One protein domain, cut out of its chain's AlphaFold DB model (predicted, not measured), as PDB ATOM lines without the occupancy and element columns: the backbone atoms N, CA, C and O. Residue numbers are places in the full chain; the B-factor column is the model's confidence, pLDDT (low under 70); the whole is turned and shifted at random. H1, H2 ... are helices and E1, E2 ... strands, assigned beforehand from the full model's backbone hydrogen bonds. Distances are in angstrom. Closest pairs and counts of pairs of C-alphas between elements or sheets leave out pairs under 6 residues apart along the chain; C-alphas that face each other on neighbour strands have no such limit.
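Overview. This is residues 613 to 761 of the 858 residues of an uncharacterized protein of Hymenolepis diminuta (UniProt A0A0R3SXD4). The core is a small cluster of crossed helices: H2, the longest by residues, is crossed by H4 and by H7, and the short H6 lies across H2 and the first part of H7. H3 runs loosely along H4 on the side away from H7, while H1 and H5 lie farthest from the middle, and E1 leads the chain from H2 toward H3. The printed part has 149 residues, with seven named helices and one named strand in the order H1, H2, E1, H3, H4, H5, H6, H7; its class is mostly helix. It is compact, with a radius of gyration of the C-alphas of 16.6 A and spans of 50 by 39 by 33 A.

Arrangement. Begin with H2, residues 640 to 657. H7, residues 744 to 758, touches it at a steep tilt of 49 degrees, opposite ways; look at the C-alphas of Thr 647 and Val 750, the closest, 6.3 A apart. H4, residues 695 to 707, touches H2 with residues 696 to 700 alone, closest at Leu 646 and Ile 700, whose C-alphas are 7.1 A apart, at a steep tilt of 66 degrees. H6, residues 733 to 740, touches H2 about perpendicular at 86 degrees, with the closest C-alphas, of Trp 653 and Leu 740, 6.4 A apart. Farther out, H3, residues 670 to 684, is close to H4 but not clearly touching: the C-alphas of Ala 673 and Ser 701 are the closest, 7.6 A apart. H1, residues 613 to 622, only just touches H4, with 3 pairs of C-alphas within 8 A, the closest those of Ser 622 and Tyr 695 at 5.6 A. H5, residues 713 to 718, is apart from H2. Every O i to N i+4 pair is within hydrogen-bond range in H1, H2, H3, H4, H6 and H7; in H5 it is 1 of 2.

Along the chain. Find C-alpha 613 at (123.837, 152.818, 166.666), where H1 begins. H2 starts at C-alpha 640, (119.383, 161.487, 161.661), and runs 26.0 A to C-alpha 657. E1, residues 661 to 665, is 11.4 A long and pairs with no named strand. H3 and H7 are each 21.3 A long, and H4 18.2 A. H7 ends at C-alpha 758, (110.736, 166.471, 159.853).

Size, cuts and confidence. The C-alphas of Leu 686 and Leu 722, the two farthest apart, are 52.5 A from each other. The printed part has no cut. The links H1 to H2 and H5 to H6 are long. Mean pLDDT of the printed part is 74.6, and 52 residues are under 70, among them residues 710 to 732.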
ATOM      1  N   ALA A 613     123.753 153.220 168.066       82.56
ATOM      2  CA  ALA A 613     123.837 152.818 166.666       82.56
ATOM      3  C   ALA A 613     124.580 153.843 165.792       82.56
ATOM      4  O   ALA A 613     125.448 153.448 165.022       82.56
ATOM      5  N   GLU A 614     124.327 155.146 165.947       86.00
ATOM      6  CA  GLU A 614     125.116 156.200 165.286       86.00
ATOM      7  C   GLU A 614     126.581 156.141 165.742       86.00
ATOM      8  O   GLU A 614     127.476 156.115 164.903       86.00
ATOM      9  N   ARG A 615     126.849 155.959 167.044       82.81
ATOM     10  CA  ARG A 615     128.217 155.727 167.557       82.81
ATOM     11  C   ARG A 615     128.849 154.443 167.008       82.81
ATOM     12  O   ARG A 615     130.065 154.386 166.846       82.81
ATOM     13  N   ALA A 616     128.062 153.398 166.743       82.81
ATOM     14  CA  ALA A 616     128.552 152.179 166.101       82.81
ATOM     15  C   ALA A 616     128.857 152.398 164.611       82.81
ATOM     16  O   ALA A 616     129.913 151.963 164.156       82.81
ATOM     17  N   LYS A 617     127.999 153.131 163.886       85.56
ATOM     18  CA  LYS A 617     128.226 153.541 162.494       85.56
ATOM     19  C   LYS A 617     129.499 154.384 162.382       85.56
ATOM     20  O   LYS A 617     130.379 154.029 161.606       85.56
ATOM     21  N   HIS A 618     129.638 155.417 163.218       85.12
ATOM     22  CA  HIS A 618     130.835 156.263 163.311       85.12
ATOM     23  C   HIS A 618     132.109 155.426 163.459       85.12
ATOM     24  O   HIS A 618     132.970 155.471 162.583       85.12
ATOM     25  N   ARG A 619     132.180 154.571 164.491       79.75
ATOM     26  CA  ARG A 619     133.332 153.678 164.712       79.75
ATOM     27  C   ARG A 619     133.604 152.748 163.530       79.75
ATOM     28  O   ARG A 619     134.763 152.538 163.195       79.75
ATOM     29  N   SER A 620     132.561 152.201 162.902       80.69
ATOM     30  CA  SER A 620     132.706 151.293 161.759       80.69
ATOM     31  C   SER A 620     133.339 151.982 160.550       80.69
ATOM     32  O   SER A 620     134.181 151.380 159.888       80.69
ATOM     33  N   TYR A 621     132.956 153.229 160.259       79.44
ATOM     34  CA  TYR A 621     133.494 153.970 159.117       79.44
ATOM     35  C   TYR A 621     134.849 154.627 159.419       79.44
ATOM     36  O   TYR A 621     135.732 154.537 158.573       79.44
ATOM     37  N   SER A 622     135.077 155.182 160.619       75.69
ATOM     38  CA  SER A 622     136.401 155.708 161.007       75.69
ATOM     39  C   SER A 622     137.476 154.612 161.078       75.69
ATOM     40  O   SER A 622     138.604 154.840 160.663       75.69
ATOM     41  N   ALA A 623     137.147 153.396 161.538       66.19
ATOM     42  CA  ALA A 623     138.115 152.292 161.583       66.19
ATOM     43  C   ALA A 623     138.418 151.660 160.204       66.19
ATOM     44  O   ALA A 623     139.405 150.932 160.060       66.19
ATOM     45  N   SER A 624     137.586 151.914 159.187       61.44
ATOM     46  CA  SER A 624     137.691 151.291 157.859       61.44
ATOM     47  C   SER A 624     138.728 151.992 156.974       61.44
ATOM     48  O   SER A 624     138.401 152.666 156.002       61.44
ATOM     49  N   THR A 625     140.009 151.789 157.288       51.84
ATOM     50  CA  THR A 625     141.154 152.354 156.537       51.84
ATOM     51  C   THR A 625     141.321 151.814 155.107       51.84
ATOM     52  O   THR A 625     142.152 152.326 154.354       51.84
ATOM     53  N   GLN A 626     140.540 150.807 154.705       46.56
ATOM     54  CA  GLN A 626     140.503 150.263 153.346       46.56
ATOM     55  C   GLN A 626     139.055 150.152 152.854       46.56
ATOM     56  O   GLN A 626     138.287 149.313 153.324       46.56
ATOM     57  N   PHE A 627     138.693 150.969 151.863       48.88
ATOM     58  CA  PHE A 627     137.435 150.823 151.134       48.88
ATOM     59  C   PHE A 627     137.567 149.695 150.101       48.88
ATOM     60  O   PHE A 627     138.057 149.916 148.994       48.88
ATOM     61  N   SER A 628     137.119 148.487 150.452       43.16
ATOM     62  CA  SER A 628     136.743 147.495 149.435       43.16
ATOM     63  C   SER A 628     135.575 148.053 148.600       43.16
ATOM     64  O   SER A 628     134.690 148.686 149.184       43.16
ATOM     65  N   PRO A 629     135.524 147.826 147.271       51.28
ATOM     66  CA  PRO A 629     134.433 148.309 146.418       51.28
ATOM     67  C   PRO A 629     133.041 147.779 146.810       51.28
ATOM     68  O   PRO A 629     132.042 148.378 146.417       51.28
ATOM     69  N   ASP A 630     132.959 146.708 147.607       52.66
ATOM     70  CA  ASP A 630     131.699 146.156 148.128       52.66
ATOM     71  C   ASP A 630     131.179 146.866 149.400       52.66
ATOM     72  O   ASP A 630     130.076 146.576 149.876       52.66
ATOM     73  N   ILE A 631     131.956 147.785 149.991       60.62
ATOM     74  CA  ILE A 631     131.562 148.510 151.208       60.62
ATOM     75  C   ILE A 631     130.616 149.660 150.841       60.62
ATOM     76  O   ILE A 631     130.981 150.587 150.120       60.62
ATOM     77  N   ARG A 632     129.393 149.614 151.389       69.88
ATOM     78  CA  ARG A 632     128.396 150.696 151.294       69.88
ATOM     79  C   ARG A 632     128.978 152.026 151.771       69.88
ATOM     80  O   ARG A 632     129.797 152.057 152.683       69.88
ATOM     81  N   THR A 633     128.517 153.135 151.203       84.19
ATOM     82  CA  THR A 633     128.930 154.469 151.658       84.19
ATOM     83  C   THR A 633     128.089 154.933 152.852       84.19
ATOM     84  O   THR A 633     126.975 154.452 153.075       84.19
ATOM     85  N   ILE A 634     128.576 155.930 153.603       86.56
ATOM     86  CA  ILE A 634     127.811 156.561 154.696       86.56
ATOM     87  C   ILE A 634     126.483 157.117 154.147       86.56
ATOM     88  O   ILE A 634     125.451 157.036 154.817       86.56
ATOM     89  N   MET A 635     126.538 157.616 152.906       87.12
ATOM     90  CA  MET A 635     125.461 158.230 152.127       87.12
ATOM     91  C   MET A 635     124.352 157.275 151.661       87.12
ATOM     92  O   MET A 635     123.301 157.764 151.247       87.12
ATOM     93  N   ASP A 636     124.554 155.953 151.686       85.56
ATOM     94  CA  ASP A 636     123.543 155.002 151.192       85.56
ATOM     95  C   ASP A 636     122.488 154.652 152.257       85.56
ATOM     96  O   ASP A 636     121.338 154.376 151.918       85.56
ATOM     97  N   GLU A 637     122.848 154.733 153.543       84.25
ATOM     98  CA  GLU A 637     121.938 154.580 154.691       84.25
ATOM     99  C   GLU A 637     122.196 155.700 155.732       84.25
ATOM    100  O   GLU A 637     122.730 155.432 156.815       84.25
ATOM    101  N   PRO A 638     121.896 156.979 155.405       87.31
ATOM    102  CA  PRO A 638     122.229 158.138 156.239       87.31
ATOM    103  C   PRO A 638     121.323 158.243 157.476       87.31
ATOM    104  O   PRO A 638     120.101 158.185 157.361       87.31
ATOM    105  N   THR A 639     121.910 158.425 158.658       86.56
ATOM    106  CA  THR A 639     121.200 158.568 159.939       86.56
ATOM    107  C   THR A 639     120.641 159.979 160.150       86.56
ATOM    108  O   THR A 639     120.911 160.905 159.386       86.56
ATOM    109  N   THR A 640     119.880 160.171 161.230       82.56
ATOM    110  CA  THR A 640     119.383 161.487 161.661       82.56
ATOM    111  C   THR A 640     120.522 162.491 161.889       82.56
ATOM    112  O   THR A 640     120.378 163.661 161.524       82.56
ATOM    113  N   ASP A 641     121.640 162.034 162.459       85.44
ATOM    114  CA  ASP A 641     122.891 162.792 162.604       85.44
ATOM    115  C   ASP A 641     123.556 163.119 161.250       85.44
ATOM    116  O   ASP A 641     123.877 164.279 160.994       85.44
ATOM    117  N   ASP A 642     123.669 162.147 160.332       89.19
ATOM    118  CA  ASP A 642     124.241 162.385 158.994       89.19
ATOM    119  C   ASP A 642     123.443 163.455 158.222       89.19
ATOM    120  O   ASP A 642     124.015 164.367 157.619       89.19
ATOM    121  N   VAL A 643     122.105 163.382 158.271       87.94
ATOM    122  CA  VAL A 643     121.208 164.369 157.641       87.94
ATOM    123  C   VAL A 643     121.376 165.752 158.269       87.94
ATOM    124  O   VAL A 643     121.447 166.748 157.543       87.94
ATOM    125  N   LEU A 644     121.478 165.841 159.600       85.44
ATOM    126  CA  LEU A 644     121.736 167.106 160.292       85.44
ATOM    127  C   LEU A 644     123.100 167.696 159.896       85.44
ATOM    128  O   LEU A 644     123.206 168.905 159.672       85.44
ATOM    129  N   MET A 645     124.140 166.869 159.759       88.94
ATOM    130  CA  MET A 645     125.452 167.342 159.325       88.94
ATOM    131  C   MET A 645     125.420 167.864 157.882       88.94
ATOM    132  O   MET A 645     125.971 168.931 157.613       88.94
ATOM    133  N   LEU A 646     124.758 167.168 156.953       91.38
ATOM    134  CA  LEU A 646     124.649 167.617 155.558       91.38
ATOM    135  C   LEU A 646     123.859 168.928 155.428       91.38
ATOM    136  O   LEU A 646     124.331 169.866 154.787       91.38
ATOM    137  N   THR A 647     122.691 169.024 156.066       89.12
ATOM    138  CA  THR A 647     121.817 170.214 156.003       89.12
ATOM    139  C   THR A 647     122.471 171.435 156.652       89.12
ATOM    140  O   THR A 647     122.506 172.508 156.045       89.12
ATOM    141  N   THR A 648     123.098 171.284 157.826       89.25
ATOM    142  CA  THR A 648     123.875 172.372 158.454       89.25
ATOM    143  C   THR A 648     125.095 172.780 157.629       89.25
ATOM    144  O   THR A 648     125.369 173.976 157.532       89.25
ATOM    145  N   THR A 649     125.792 171.828 156.994       92.94
ATOM    146  CA  THR A 649     126.957 172.096 156.133       92.94
ATOM    147  C   THR A 649     126.567 172.870 154.872       92.94
ATOM    148  O   THR A 649     127.142 173.923 154.602       92.94
ATOM    149  N   VAL A 650     125.564 172.411 154.117       92.88
ATOM    150  CA  VAL A 650     125.119 173.098 152.890       92.88
ATOM    151  C   VAL A 650     124.531 174.476 153.216       92.88
ATOM    152  O   VAL A 650     124.796 175.447 152.508       92.88
ATOM    153  N   ASN A 651     123.819 174.610 154.338       91.31
ATOM    154  CA  ASN A 651     123.331 175.908 154.797       91.31
ATOM    155  C   ASN A 651     124.456 176.824 155.330       91.31
ATOM    156  O   ASN A 651     124.278 178.040 155.375       91.31
ATOM    157  N   GLU A 652     125.604 176.295 155.756       94.06
ATOM    158  CA  GLU A 652     126.789 177.109 156.063       94.06
ATOM    159  C   GLU A 652     127.418 177.667 154.784       94.06
ATOM    160  O   GLU A 652     127.695 178.863 154.726       94.06
ATOM    161  N   TRP A 653     127.543 176.852 153.732       94.75
ATOM    162  CA  TRP A 653     128.018 177.321 152.426       94.75
ATOM    163  C   TRP A 653     127.094 178.391 151.832       94.75
ATOM    164  O   TRP A 653     127.579 179.366 151.267       94.75
ATOM    165  N   TYR A 654     125.778 178.269 152.040       92.94
ATOM    166  CA  TYR A 654     124.824 179.329 151.707       92.94
ATOM    167  C   TYR A 654     125.122 180.640 152.441       92.94
ATOM    168  O   TYR A 654     125.262 181.673 151.791       92.94
ATOM    169  N   ARG A 655     125.320 180.617 153.767       92.94
ATOM    170  CA  ARG A 655     125.702 181.838 154.504       92.94
ATOM    171  C   ARG A 655     127.054 182.400 154.054       92.94
ATOM    172  O   ARG A 655     127.213 183.614 154.076       92.94
ATOM    173  N   ALA A 656     127.993 181.557 153.615       94.19
ATOM    174  CA  ALA A 656     129.269 182.009 153.053       94.19
ATOM    175  C   ALA A 656     129.064 182.768 151.734       94.19
ATOM    176  O   ALA A 656     129.643 183.833 151.548       94.19
ATOM    177  N   SER A 657     128.180 182.266 150.862       92.19
ATOM    178  CA  SER A 657     127.859 182.894 149.572       92.19
ATOM    179  C   SER A 657     127.091 184.218 149.648       92.19
ATOM    180  O   SER A 657     126.923 184.879 148.629       92.19
ATOM    181  N   LEU A 658     126.642 184.629 150.841       91.38
ATOM    182  CA  LEU A 658     126.072 185.962 151.076       91.38
ATOM    183  C   LEU A 658     127.150 187.038 151.322       91.38
ATOM    184  O   LEU A 658     126.803 188.195 151.546       91.38
ATOM    185  N   GLY A 659     128.435 186.667 151.301       93.75
ATOM    186  CA  GLY A 659     129.579 187.559 151.478       93.75
ATOM    187  C   GLY A 659     130.807 187.096 150.685       93.75
ATOM    188  O   GLY A 659     130.728 186.205 149.839       93.75
ATOM    189  N   ARG A 660     131.970 187.690 150.960       96.25
ATOM    190  CA  ARG A 660     133.230 187.468 150.223       96.25
ATOM    191  C   ARG A 660     134.134 186.383 150.832       96.25
ATOM    192  O   ARG A 660     135.331 186.341 150.542       96.25
ATOM    193  N   PHE A 661     133.583 185.496 151.666       97.44
ATOM    194  CA  PHE A 661     134.285 184.328 152.219       97.44
ATOM    195  C   PHE A 661     134.194 183.119 151.275       97.44
ATOM    196  O   PHE A 661     133.259 182.320 151.322       97.44
ATOM    197  N   GLU A 662     135.215 182.946 150.440       95.69
ATOM    198  CA  GLU A 662     135.320 181.834 149.498       95.69
ATOM    199  C   GLU A 662     135.621 180.513 150.232       95.69
ATOM    200  O   GLU A 662     136.619 180.401 150.947       95.69
ATOM    201  N   ARG A 663     134.772 179.490 150.060       95.31
ATOM    202  CA  ARG A 663     134.961 178.150 150.653       95.31
ATOM    203  C   ARG A 663     136.115 177.415 149.970       95.31
ATOM    204  O   ARG A 663     135.934 176.874 148.880       95.31
ATOM    205  N   ILE A 664     137.250 177.291 150.656       94.12
ATOM    206  CA  ILE A 664     138.417 176.534 150.165       94.12
ATOM    207  C   ILE A 664     138.446 175.086 150.663       94.12
ATOM    208  O   ILE A 664     139.145 174.242 150.102       94.12
ATOM    209  N   HIS A 665     137.705 174.782 151.730       93.06
ATOM    210  CA  HIS A 665     137.537 173.425 152.228       93.06
ATOM    211  C   HIS A 665     136.205 173.280 152.988       93.06
ATOM    212  O   HIS A 665     135.870 174.171 153.772       93.06
ATOM    213  N   PRO A 666     135.457 172.174 152.820       89.19
ATOM    214  CA  PRO A 666     135.735 171.026 151.951       89.19
ATOM    215  C   PRO A 666     135.436 171.302 150.467       89.19
ATOM    216  O   PRO A 666     134.576 172.113 150.128       89.19
ATOM    217  N   GLN A 667     136.173 170.627 149.580       80.75
ATOM    218  CA  GLN A 667     136.081 170.757 148.117       80.75
ATOM    219  C   GLN A 667     136.540 169.470 147.406       80.75
ATOM    220  O   GLN A 667     137.191 168.621 148.020       80.75
ATOM    221  N   ARG A 668     136.248 169.327 146.103       78.62
ATOM    222  CA  ARG A 668     136.592 168.146 145.280       78.62
ATOM    223  C   ARG A 668     138.084 168.115 144.885       78.62
ATOM    224  O   ARG A 668     138.420 168.185 143.710       78.62
ATOM    225  N   SER A 669     138.986 168.000 145.862       78.38
ATOM    226  CA  SER A 669     140.439 167.908 145.633       78.38
ATOM    227  C   SER A 669     141.013 166.560 146.103       78.38
ATOM    228  O   SER A 669     140.928 166.253 147.297       78.38
ATOM    229  N   PRO A 670     141.648 165.766 145.213       73.25
ATOM    230  CA  PRO A 670     142.359 164.544 145.598       73.25
ATOM    231  C   PRO A 670     143.521 164.797 146.570       73.25
ATOM    232  O   PRO A 670     143.765 163.976 147.452       73.25
ATOM    233  N   GLU A 671     144.210 165.941 146.459       73.50
ATOM    234  CA  GLU A 671     145.261 166.328 147.412       73.50
ATOM    235  C   GLU A 671     144.665 166.591 148.803       73.50
ATOM    236  O   GLU A 671     145.200 166.108 149.801       73.50
ATOM    237  N   ALA A 672     143.525 167.286 148.876       74.38
ATOM    238  CA  ALA A 672     142.852 167.557 150.144       74.38
ATOM    239  C   ALA A 672     142.332 166.273 150.810       74.38
ATOM    240  O   ALA A 672     142.524 166.098 152.011       74.38
ATOM    241  N   ALA A 673     141.747 165.351 150.038       73.19
ATOM    242  CA  ALA A 673     141.318 164.044 150.542       73.19
ATOM    243  C   ALA A 673     142.507 163.207 151.051       73.19
ATOM    244  O   ALA A 673     142.463 162.678 152.160       73.19
ATOM    245  N   LYS A 674     143.613 163.153 150.291       74.00
ATOM    246  CA  LYS A 674     144.853 162.488 150.722       74.00
ATOM    247  C   LYS A 674     145.406 163.107 152.012       74.00
ATOM    248  O   LYS A 674     145.862 162.375 152.883       74.00
ATOM    249  N   MET A 675     145.359 164.433 152.152       73.56
ATOM    250  CA  MET A 675     145.852 165.135 153.340       73.56
ATOM    251  C   MET A 675     144.966 164.918 154.575       73.56
ATOM    252  O   MET A 675     145.505 164.687 155.656       73.56
ATOM    253  N   LEU A 676     143.638 164.928 154.417       74.44
ATOM    254  CA  LEU A 676     142.690 164.610 155.491       74.44
ATOM    255  C   LEU A 676     142.910 163.198 156.039       74.44
ATOM    256  O   LEU A 676     143.123 163.052 157.238       74.44
ATOM    257  N   ASN A 677     142.974 162.183 155.170       72.50
ATOM    258  CA  ASN A 677     143.190 160.795 155.593       72.50
ATOM    259  C   ASN A 677     144.458 160.648 156.459       72.50
ATOM    260  O   ASN A 677     144.471 159.895 157.429       72.50
ATOM    261  N   LEU A 678     145.523 161.399 156.154       67.94
ATOM    262  CA  LEU A 678     146.772 161.395 156.928       67.94
ATOM    263  C   LEU A 678     146.654 162.112 158.287       67.94
ATOM    264  O   LEU A 678     147.350 161.742 159.233       67.94
ATOM    265  N   ILE A 679     145.777 163.112 158.396       69.25
ATOM    266  CA  ILE A 679     145.429 163.791 159.656       69.25
ATOM    267  C   ILE A 679     144.572 162.872 160.534       69.25
ATOM    268  O   ILE A 679     144.825 162.774 161.736       69.25
ATOM    269  N   HIS A 680     143.616 162.152 159.939       71.38
ATOM    270  CA  HIS A 680     142.793 161.148 160.620       71.38
ATOM    271  C   HIS A 680     143.659 159.989 161.150       71.38
ATOM    272  O   HIS A 680     143.660 159.738 162.353       71.38
ATOM    273  N   MET A 681     144.523 159.401 160.308       66.31
ATOM    274  CA  MET A 681     145.447 158.315 160.691       66.31
ATOM    275  C   MET A 681     146.410 158.669 161.838       66.31
ATOM    276  O   MET A 681     146.798 157.792 162.613       66.31
ATOM    277  N   GLU A 682     146.850 159.926 161.946       63.41
ATOM    278  CA  GLU A 682     147.678 160.363 163.079       63.41
ATOM    279  C   GLU A 682     146.843 160.547 164.358       63.41
ATOM    280  O   GLU A 682     147.356 160.345 165.459       63.41
ATOM    281  N   CYS A 683     145.558 160.883 164.220       60.91
ATOM    282  CA  CYS A 683     144.640 161.029 165.340       60.91
ATOM    283  C   CYS A 683     144.280 159.681 165.970       60.91
ATOM    284  O   CYS A 683     144.433 159.529 167.181       60.91
ATOM    285  N   ASP A 684     143.882 158.687 165.169       59.12
ATOM    286  CA  ASP A 684     143.419 157.378 165.666       59.12
ATOM    287  C   ASP A 684     144.461 156.657 166.533       59.12
ATOM    288  O   ASP A 684     144.121 156.011 167.526       59.12
ATOM    289  N   ARG A 685     145.750 156.839 166.218       58.34
ATOM    290  CA  ARG A 685     146.886 156.326 167.006       58.34
ATOM    291  C   ARG A 685     146.908 156.835 168.450       58.34
ATOM    292  O   ARG A 685     147.404 156.135 169.333       58.34
ATOM    293  N   LEU A 686     146.401 158.047 168.677       48.81
ATOM    294  CA  LEU A 686     146.461 158.775 169.947       48.81
ATOM    295  C   LEU A 686     145.095 158.840 170.653       48.81
ATOM    296  O   LEU A 686     145.043 158.832 171.880       48.81
ATOM    297  N   THR A 687     143.980 158.853 169.917       53.09
ATOM    298  CA  THR A 687     142.611 158.939 170.464       53.09
ATOM    299  C   THR A 687     141.921 157.573 170.567       53.09
ATOM    300  O   THR A 687     140.759 157.426 170.177       53.09
ATOM    301  N   GLN A 688     142.625 156.581 171.128       48.72
ATOM    302  CA  GLN A 688     142.261 155.147 171.165       48.72
ATOM    303  C   GLN A 688     140.911 154.808 171.852       48.72
ATOM    304  O   GLN A 688     140.504 153.650 171.885       48.72
ATOM    305  N   SER A 689     140.197 155.801 172.392       44.50
ATOM    306  CA  SER A 689     138.923 155.668 173.113       44.50
ATOM    307  C   SER A 689     137.695 156.288 172.424       44.50
ATOM    308  O   SER A 689     136.585 156.080 172.922       44.50
ATOM    309  N   HIS A 690     137.837 157.060 171.331       49.38
ATOM    310  CA  HIS A 690     136.741 157.933 170.848       49.38
ATOM    311  C   HIS A 690     136.255 157.738 169.399       49.38
ATOM    312  O   HIS A 690     135.097 158.061 169.135       49.38
ATOM    313  N   GLY A 691     137.064 157.173 168.493       49.50
ATOM    314  CA  GLY A 691     136.623 156.514 167.243       49.50
ATOM    315  C   GLY A 691     135.496 157.174 166.427       49.50
ATOM    316  O   GLY A 691     134.543 156.493 166.060       49.50
ATOM    317  N   SER A 692     135.569 158.488 166.201       61.53
ATOM    318  CA  SER A 692     134.576 159.265 165.424       61.53
ATOM    319  C   SER A 692     135.163 160.461 164.663       61.53
ATOM    320  O   SER A 692     134.460 161.092 163.876       61.53
ATOM    321  N   PHE A 693     136.447 160.775 164.860       73.75
ATOM    322  CA  PHE A 693     137.120 161.851 164.133       73.75
ATOM    323  C   PHE A 693     137.186 161.523 162.635       73.75
ATOM    324  O   PHE A 693     137.336 160.358 162.254       73.75
ATOM    325  N   GLY A 694     137.013 162.536 161.785       79.12
ATOM    326  CA  GLY A 694     137.056 162.369 160.329       79.12
ATOM    327  C   GLY A 694     135.855 161.641 159.712       79.12
ATOM    328  O   GLY A 694     135.733 161.593 158.486       79.12
ATOM    329  N   TYR A 695     134.915 161.134 160.519       86.75
ATOM    330  CA  TYR A 695     133.673 160.535 160.024       86.75
ATOM    331  C   TYR A 695     132.861 161.543 159.198       86.75
ATOM    332  O   TYR A 695     132.423 161.249 158.085       86.75
ATOM    333  N   TYR A 696     132.719 162.771 159.702       88.69
ATOM    334  CA  TYR A 696     131.983 163.825 159.008       88.69
ATOM    335  C   TYR A 696     132.744 164.399 157.807       88.69
ATOM    336  O   TYR A 696     132.116 164.747 156.808       88.69
ATOM    337  N   ASP A 697     134.081 164.443 157.859       88.38
ATOM    338  CA  ASP A 697     134.906 164.761 156.685       88.38
ATOM    339  C   ASP A 697     134.673 163.725 155.578       88.38
ATOM    340  O   ASP A 697     134.496 164.078 154.412       88.38
ATOM    341  N   THR A 698     134.596 162.444 155.949       87.00
ATOM    342  CA  THR A 698     134.303 161.330 155.038       87.00
ATOM    343  C   THR A 698     132.892 161.439 154.455       87.00
ATOM    344  O   THR A 698     132.731 161.333 153.240       87.00
ATOM    345  N   LEU A 699     131.876 161.725 155.280       90.38
ATOM    346  CA  LEU A 699     130.492 161.968 154.848       90.38
ATOM    347  C   LEU A 699     130.405 163.116 153.828       90.38
ATOM    348  O   LEU A 699     129.819 162.958 152.755       90.38
ATOM    349  N   ILE A 700     131.013 164.266 154.133       91.69
ATOM    350  CA  ILE A 700     130.955 165.446 153.259       91.69
ATOM    351  C   ILE A 700     131.812 165.236 152.001       91.69
ATOM    352  O   ILE A 700     131.414 165.659 150.915       91.69
ATOM    353  N   SER A 701     132.935 164.519 152.098       88.50
ATOM    354  CA  SER A 701     133.735 164.099 150.941       88.50
ATOM    355  C   SER A 701     132.936 163.181 150.007       88.50
ATOM    356  O   SER A 701     132.885 163.439 148.806       88.50
ATOM    357  N   GLN A 702     132.224 162.179 150.537       88.25
ATOM    358  CA  GLN A 702     131.327 161.314 149.754       88.25
ATOM    359  C   GLN A 702     130.190 162.117 149.096       88.25
ATOM    360  O   GLN A 702     129.897 161.913 147.916       88.25
ATOM    361  N   PHE A 703     129.590 163.075 149.812       91.69
ATOM    362  CA  PHE A 703     128.586 163.986 149.251       91.69
ATOM    363  C   PHE A 703     129.149 164.838 148.098       91.69
ATOM    364  O   PHE A 703     128.553 164.876 147.021       91.69
ATOM    365  N   ILE A 704     130.320 165.460 148.270       90.25
ATOM    366  CA  ILE A 704     130.968 166.294 147.240       90.25
ATOM    367  C   ILE A 704     131.438 165.457 146.039       90.25
ATOM    368  O   ILE A 704     131.332 165.911 144.903       90.25
ATOM    369  N   GLN A 705     131.907 164.225 146.237       86.69
ATOM    370  CA  GLN A 705     132.268 163.329 145.128       86.69
ATOM    371  C   GLN A 705     131.045 162.931 144.281       86.69
ATOM    372  O   GLN A 705     131.154 162.858 143.053       86.69
ATOM    373  N   ARG A 706     129.894 162.704 144.935       87.69
ATOM    374  CA  ARG A 706     128.626 162.266 144.322       87.69
ATOM    375  C   ARG A 706     127.806 163.404 143.706       87.69
ATOM    376  O   ARG A 706     127.095 163.162 142.737       87.69
ATOM    377  N   PHE A 707     127.888 164.615 144.262       89.50
ATOM    378  CA  PHE A 707     127.005 165.737 143.915       89.50
ATOM    379  C   PHE A 707     127.704 167.089 143.689       89.50
ATOM    380  O   PHE A 707     127.031 168.042 143.297       89.50
ATOM    381  N   GLY A 708     129.010 167.213 143.929       83.75
ATOM    382  CA  GLY A 708     129.766 168.432 143.629       83.75
ATOM    383  C   GLY A 708     129.907 168.657 142.122       83.75
ATOM    384  O   GLY A 708     130.071 167.700 141.362       83.75
ATOM    385  N   MET A 709     129.839 169.918 141.695       78.62
ATOM    386  CA  MET A 709     129.946 170.280 140.280       78.62
ATOM    387  C   MET A 709     131.354 170.043 139.726       78.62
ATOM    388  O   MET A 709     132.357 170.395 140.344       78.62
ATOM    389  N   ASN A 710     131.395 169.502 138.510       64.94
ATOM    390  CA  ASN A 710     132.553 169.511 137.616       64.94
ATOM    391  C   ASN A 710     132.265 170.468 136.445       64.94
ATOM    392  O   ASN A 710     131.097 170.710 136.134       64.94
ATOM    393  N   GLU A 711     133.293 170.926 135.731       54.88
ATOM    394  CA  GLU A 711     133.156 171.844 134.583       54.88
ATOM    395  C   GLU A 711     132.098 171.356 133.569       54.88
ATOM    396  O   GLU A 711     131.127 172.066 133.293       54.88
ATOM    397  N   ASN A 712     132.179 170.087 133.146       48.62
ATOM    398  CA  ASN A 712     131.226 169.463 132.214       48.62
ATOM    399  C   ASN A 712     129.773 169.415 132.737       48.62
ATOM    400  O   ASN A 712     128.832 169.511 131.952       48.62
ATOM    401  N   SER A 713     129.561 169.294 134.056       54.41
ATOM    402  CA  SER A 713     128.206 169.163 134.629       54.41
ATOM    403  C   SER A 713     127.366 170.439 134.497       54.41
ATOM    404  O   SER A 713     126.138 170.373 134.480       54.41
ATOM    405  N   SER A 714     128.021 171.593 134.320       51.75
ATOM    406  CA  SER A 714     127.351 172.876 134.078       51.75
ATOM    407  C   SER A 714     126.580 172.924 132.749       51.75
ATOM    408  O   SER A 714     125.636 173.703 132.617       51.75
ATOM    409  N   ILE A 715     126.956 172.082 131.779       51.03
ATOM    410  CA  ILE A 715     126.333 172.007 130.452       51.03
ATOM    411  C   ILE A 715     125.088 171.110 130.508       51.03
ATOM    412  O   ILE A 715     124.022 171.498 130.032       51.03
ATOM    413  N   GLU A 716     125.190 169.943 131.152       53.16
ATOM    414  CA  GLU A 716     124.065 169.008 131.291       53.16
ATOM    415  C   GLU A 716     122.910 169.587 132.120       53.16
ATOM    416  O   GLU A 716     121.750 169.470 131.721       53.16
ATOM    417  N   GLU A 717     123.192 170.239 133.258       57.03
ATOM    418  CA  GLU A 717     122.113 170.749 134.118       57.03
ATOM    419  C   GLU A 717     121.348 171.916 133.468       57.03
ATOM    420  O   GLU A 717     120.128 171.990 133.624       57.03
ATOM    421  N   ARG A 718     122.004 172.756 132.652       52.78
ATOM    422  CA  ARG A 718     121.343 173.834 131.881       52.78
ATOM    423  C   ARG A 718     120.290 173.298 130.910       52.78
ATOM    424  O   ARG A 718     119.217 173.885 130.797       52.78
ATOM    425  N   ASN A 719     120.568 172.156 130.281       50.06
ATOM    426  CA  ASN A 719     119.671 171.510 129.321       50.06
ATOM    427  C   ASN A 719     118.516 170.728 129.986       50.06
ATOM    428  O   ASN A 719     117.602 170.281 129.298       50.06
ATOM    429  N   SER A 720     118.525 170.552 131.314       54.66
ATOM    430  CA  SER A 720     117.513 169.775 132.061       54.66
ATOM    431  C   SER A 720     116.334 170.602 132.616       54.66
ATOM    432  O   SER A 720     115.665 170.202 133.569       54.66
ATOM    433  N   SER A 721     116.059 171.760 132.015       50.62
ATOM    434  CA  SER A 721     115.356 172.921 132.596       50.62
ATOM    435  C   SER A 721     113.844 172.770 132.885       50.62
ATOM    436  O   SER A 721     113.192 173.748 133.238       50.62
ATOM    437  N   LEU A 722     113.258 171.577 132.736       46.06
ATOM    438  CA  LEU A 722     111.802 171.382 132.602       46.06
ATOM    439  C   LEU A 722     111.057 170.823 133.832       46.06
ATOM    440  O   LEU A 722     109.836 170.720 133.774       46.06
ATOM    441  N   ASN A 723     111.734 170.431 134.922       49.91
ATOM    442  CA  ASN A 723     111.089 169.677 136.022       49.91
ATOM    443  C   ASN A 723     111.527 170.034 137.465       49.91
ATOM    444  O   ASN A 723     111.236 169.275 138.392       49.91
ATOM    445  N   TYR A 724     112.206 171.162 137.700       54.72
ATOM    446  CA  TYR A 724     112.638 171.556 139.054       54.72
ATOM    447  C   TYR A 724     111.694 172.593 139.698       54.72
ATOM    448  O   TYR A 724     111.444 173.639 139.097       54.72
ATOM    449  N   PRO A 725     111.167 172.354 140.918       48.19
ATOM    450  CA  PRO A 725     110.296 173.310 141.600       48.19
ATOM    451  C   PRO A 725     111.084 174.521 142.126       48.19
ATOM    452  O   PRO A 725     112.182 174.378 142.661       48.19
ATOM    453  N   ARG A 726     110.486 175.720 142.063       50.81
ATOM    454  CA  ARG A 726     111.071 177.004 142.526       50.81
ATOM    455  C   ARG A 726     111.182 177.151 144.062       50.81
ATOM    456  O   ARG A 726     111.111 178.259 144.585       50.81
ATOM    457  N   GLN A 727     111.293 176.056 144.814       53.53
ATOM    458  CA  GLN A 727     111.173 176.051 146.280       53.53
ATOM    459  C   GLN A 727     112.478 175.649 146.986       53.53
ATOM    460  O   GLN A 727     112.571 174.619 147.641       53.53
ATOM    461  N   LEU A 728     113.473 176.539 146.895       53.69
ATOM    462  CA  LEU A 728     114.587 176.659 147.844       53.69
ATOM    463  C   LEU A 728     114.744 178.140 148.220       53.69
ATOM    464  O   LEU A 728     115.353 178.918 147.490       53.69
ATOM    465  N   GLY A 729     114.120 178.558 149.325       50.47
ATOM    466  CA  GLY A 729     114.243 179.920 149.870       50.47
ATOM    467  C   GLY A 729     113.767 181.077 148.972       50.47
ATOM    468  O   GLY A 729     114.021 182.229 149.307       50.47
ATOM    469  N   GLY A 730     113.106 180.798 147.842       52.06
ATOM    470  CA  GLY A 730     112.713 181.801 146.842       52.06
ATOM    471  C   GLY A 730     113.829 182.229 145.878       52.06
ATOM    472  O   GLY A 730     113.609 183.133 145.077       52.06
ATOM    473  N   GLN A 731     115.006 181.596 145.927       59.41
ATOM    474  CA  GLN A 731     116.098 181.841 144.979       59.41
ATOM    475  C   GLN A 731     116.022 180.902 143.769       59.41
ATOM    476  O   GLN A 731     115.448 179.813 143.838       59.41
ATOM    477  N   ASP A 732     116.638 181.308 142.656       69.06
ATOM    478  CA  ASP A 732     116.823 180.426 141.505       69.06
ATOM    479  C   ASP A 732     117.802 179.294 141.865       69.06
ATOM    480  O   ASP A 732     118.950 179.526 142.257       69.06
ATOM    481  N   VAL A 733     117.336 178.053 141.721       74.06
ATOM    482  CA  VAL A 733     118.090 176.850 142.087       74.06
ATOM    483  C   VAL A 733     119.329 176.663 141.201       74.06
ATOM    484  O   VAL A 733     120.316 176.111 141.678       74.06
ATOM    485  N   HIS A 734     119.342 177.172 139.962       74.75
ATOM    486  CA  HIS A 734     120.527 177.167 139.097       74.75
ATOM    487  C   HIS A 734     121.597 178.152 139.592       74.75
ATOM    488  O   HIS A 734     122.783 177.809 139.609       74.75
ATOM    489  N   ILE A 735     121.197 179.348 140.048       78.31
ATOM    490  CA  ILE A 735     122.120 180.333 140.640       78.31
ATOM    491  C   ILE A 735     122.702 179.776 141.942       78.31
ATOM    492  O   ILE A 735     123.921 179.779 142.126       78.31
ATOM    493  N   LEU A 736     121.850 179.233 142.815       82.44
ATOM    494  CA  LEU A 736     122.265 178.620 144.078       82.44
ATOM    495  C   LEU A 736     123.191 177.412 143.850       82.44
ATOM    496  O   LEU A 736     124.214 177.278 144.517       82.44
ATOM    497  N   SER A 737     122.876 176.560 142.873       85.19
ATOM    498  CA  SER A 737     123.681 175.398 142.483       85.19
ATOM    499  C   SER A 737     125.104 175.788 142.065       85.19
ATOM    500  O   SER A 737     126.071 175.313 142.671       85.19
ATOM    501  N   GLY A 738     125.235 176.717 141.109       83.31
ATOM    502  CA  GLY A 738     126.536 177.215 140.656       83.31
ATOM    503  C   GLY A 738     127.326 177.909 141.769       83.31
ATOM    504  O   GLY A 738     128.514 177.646 141.942       83.31
ATOM    505  N   THR A 739     126.650 178.726 142.580       84.81
ATOM    506  CA  THR A 739     127.260 179.487 143.684       84.81
ATOM    507  C   THR A 739     127.796 178.586 144.803       84.81
ATOM    508  O   THR A 739     128.855 178.853 145.368       84.81
ATOM    509  N   LEU A 740     127.106 177.484 145.114       88.31
ATOM    510  CA  LEU A 740     127.547 176.518 146.130       88.31
ATOM    511  C   LEU A 740     128.496 175.440 145.579       88.31
ATOM    512  O   LEU A 740     129.112 174.701 146.360       88.31
ATOM    513  N   GLY A 741     128.625 175.326 144.255       87.38
ATOM    514  CA  GLY A 741     129.364 174.256 143.585       87.38
ATOM    515  C   GLY A 741     128.743 172.869 143.795       87.38
ATOM    516  O   GLY A 741     129.468 171.873 143.831       87.38
ATOM    517  N   ILE A 742     127.419 172.793 143.975       88.94
ATOM    518  CA  ILE A 742     126.662 171.539 144.127       88.94
ATOM    519  C   ILE A 742     125.660 171.441 142.982       88.94
ATOM    520  O   ILE A 742     124.906 172.381 142.755       88.94
ATOM    521  N   SER A 743     125.591 170.286 142.327       88.44
ATOM    522  CA  SER A 743     124.499 169.935 141.411       88.44
ATOM    523  C   SER A 743     123.114 170.207 142.012       88.44
ATOM    524  O   SER A 743     122.886 169.997 143.212       88.44
ATOM    525  N   ILE A 744     122.154 170.577 141.166       84.75
ATOM    526  CA  ILE A 744     120.737 170.724 141.552       84.75
ATOM    527  C   ILE A 744     120.220 169.418 142.175       84.75
ATOM    528  O   ILE A 744     119.508 169.426 143.184       84.75
ATOM    529  N   LYS A 745     120.665 168.275 141.636       85.00
ATOM    530  CA  LYS A 745     120.391 166.931 142.173       85.00
ATOM    531  C   LYS A 745     120.864 166.771 143.628       85.00
ATOM    532  O   LYS A 745     120.155 166.154 144.421       85.00
ATOM    533  N   GLY A 746     122.010 167.347 143.996       88.19
ATOM    534  CA  GLY A 746     122.531 167.351 145.367       88.19
ATOM    535  C   GLY A 746     121.735 168.234 146.327       88.19
ATOM    536  O   GLY A 746     121.445 167.809 147.445       88.19
ATOM    537  N   LEU A 747     121.323 169.427 145.886       87.31
ATOM    538  CA  LEU A 747     120.461 170.316 146.675       87.31
ATOM    539  C   LEU A 747     119.101 169.664 146.972       87.31
ATOM    540  O   LEU A 747     118.682 169.598 148.129       87.31
ATOM    541  N   MET A 748     118.459 169.099 145.945       84.50
ATOM    542  CA  MET A 748     117.199 168.357 146.074       84.50
ATOM    543  C   MET A 748     117.339 167.099 146.948       84.50
ATOM    544  O   MET A 748     116.422 166.762 147.695       84.50
ATOM    545  N   PHE A 749     118.485 166.408 146.897       86.88
ATOM    546  CA  PHE A 749     118.769 165.256 147.758       86.88
ATOM    547  C   PHE A 749     118.817 165.645 149.244       86.88
ATOM    548  O   PHE A 749     118.182 164.984 150.065       86.88
ATOM    549  N   VAL A 750     119.517 166.733 149.590       88.19
ATOM    550  CA  VAL A 750     119.618 167.211 150.981       88.19
ATOM    551  C   VAL A 750     118.270 167.731 151.492       88.19
ATOM    552  O   VAL A 750     117.862 167.347 152.588       88.19
ATOM    553  N   ALA A 751     117.531 168.500 150.684       84.81
ATOM    554  CA  ALA A 751     116.183 168.963 151.030       84.81
ATOM    555  C   ALA A 751     115.224 167.792 151.324       84.81
ATOM    556  O   ALA A 751     114.596 167.742 152.379       84.81
ATOM    557  N   LYS A 752     115.195 166.771 150.457       84.25
ATOM    558  CA  LYS A 752     114.329 165.591 150.622       84.25
ATOM    559  C   LYS A 752     114.695 164.705 151.824       84.25
ATOM    560  O   LYS A 752     113.859 163.938 152.304       84.25
ATOM    561  N   LEU A 753     115.936 164.772 152.309       83.56
ATOM    562  CA  LEU A 753     116.338 164.143 153.572       83.56
ATOM    563  C   LEU A 753     115.911 164.984 154.787       83.56
ATOM    564  O   LEU A 753     115.426 164.414 155.765       83.56
ATOM    565  N   SER A 754     116.027 166.313 154.700       81.00
ATOM    566  CA  SER A 754     115.507 167.280 155.681       81.00
ATOM    567  C   SER A 754     113.998 167.093 155.918       81.00
ATOM    568  O   SER A 754     113.574 166.856 157.052       81.00
ATOM    569  N   GLU A 755     113.194 167.058 154.852       76.62
ATOM    570  CA  GLU A 755     111.741 166.825 154.913       76.62
ATOM    571  C   GLU A 755     111.391 165.494 155.587       76.62
ATOM    572  O   GLU A 755     110.514 165.426 156.450       76.62
ATOM    573  N   LYS A 756     112.106 164.416 155.241       70.25
ATOM    574  CA  LYS A 756     111.885 163.099 155.856       70.25
ATOM    575  C   LYS A 756     112.208 163.093 157.347       70.25
ATOM    576  O   LYS A 756     111.480 162.465 158.114       70.25
ATOM    577  N   ARG A 757     113.254 163.816 157.755       69.06
ATOM    578  CA  ARG A 757     113.637 164.017 159.159       69.06
ATOM    579  C   ARG A 757     112.620 164.867 159.933       69.06
ATOM    580  O   ARG A 757     112.474 164.658 161.129       69.06
ATOM    581  N   LEU A 758     111.893 165.772 159.272       56.06
ATOM    582  CA  LEU A 758     110.736 166.471 159.853       56.06
ATOM    583  C   LEU A 758     109.496 165.568 159.957       56.06
ATOM    584  O   LEU A 758     108.730 165.689 160.907       56.06
ATOM    585  N   SER A 759     109.294 164.660 158.997       49.22
ATOM    586  CA  SER A 759     108.104 163.795 158.933       49.22
ATOM    587  C   SER A 759     108.064 162.652 159.958       49.22
ATOM    588  O   SER A 759     107.054 161.955 160.046       49.22
ATOM    589  N   ALA A 760     109.150 162.424 160.704       48.22
ATOM    590  CA  ALA A 760     109.252 161.315 161.642       48.22
ATOM    591  C   ALA A 760     110.154 161.636 162.843       48.22
ATOM    592  O   ALA A 760     111.335 161.944 162.680       48.22
ATOM    593  N   ASP A 761     109.641 161.383 164.050       44.75
ATOM    594  CA  ASP A 761     110.472 160.949 165.176       44.75
ATOM    595  C   ASP A 761     111.073 159.583 164.805       44.75
ATOM    596  O   ASP A 761     110.485 158.531 165.060       44.75
TER     597      ASP A 761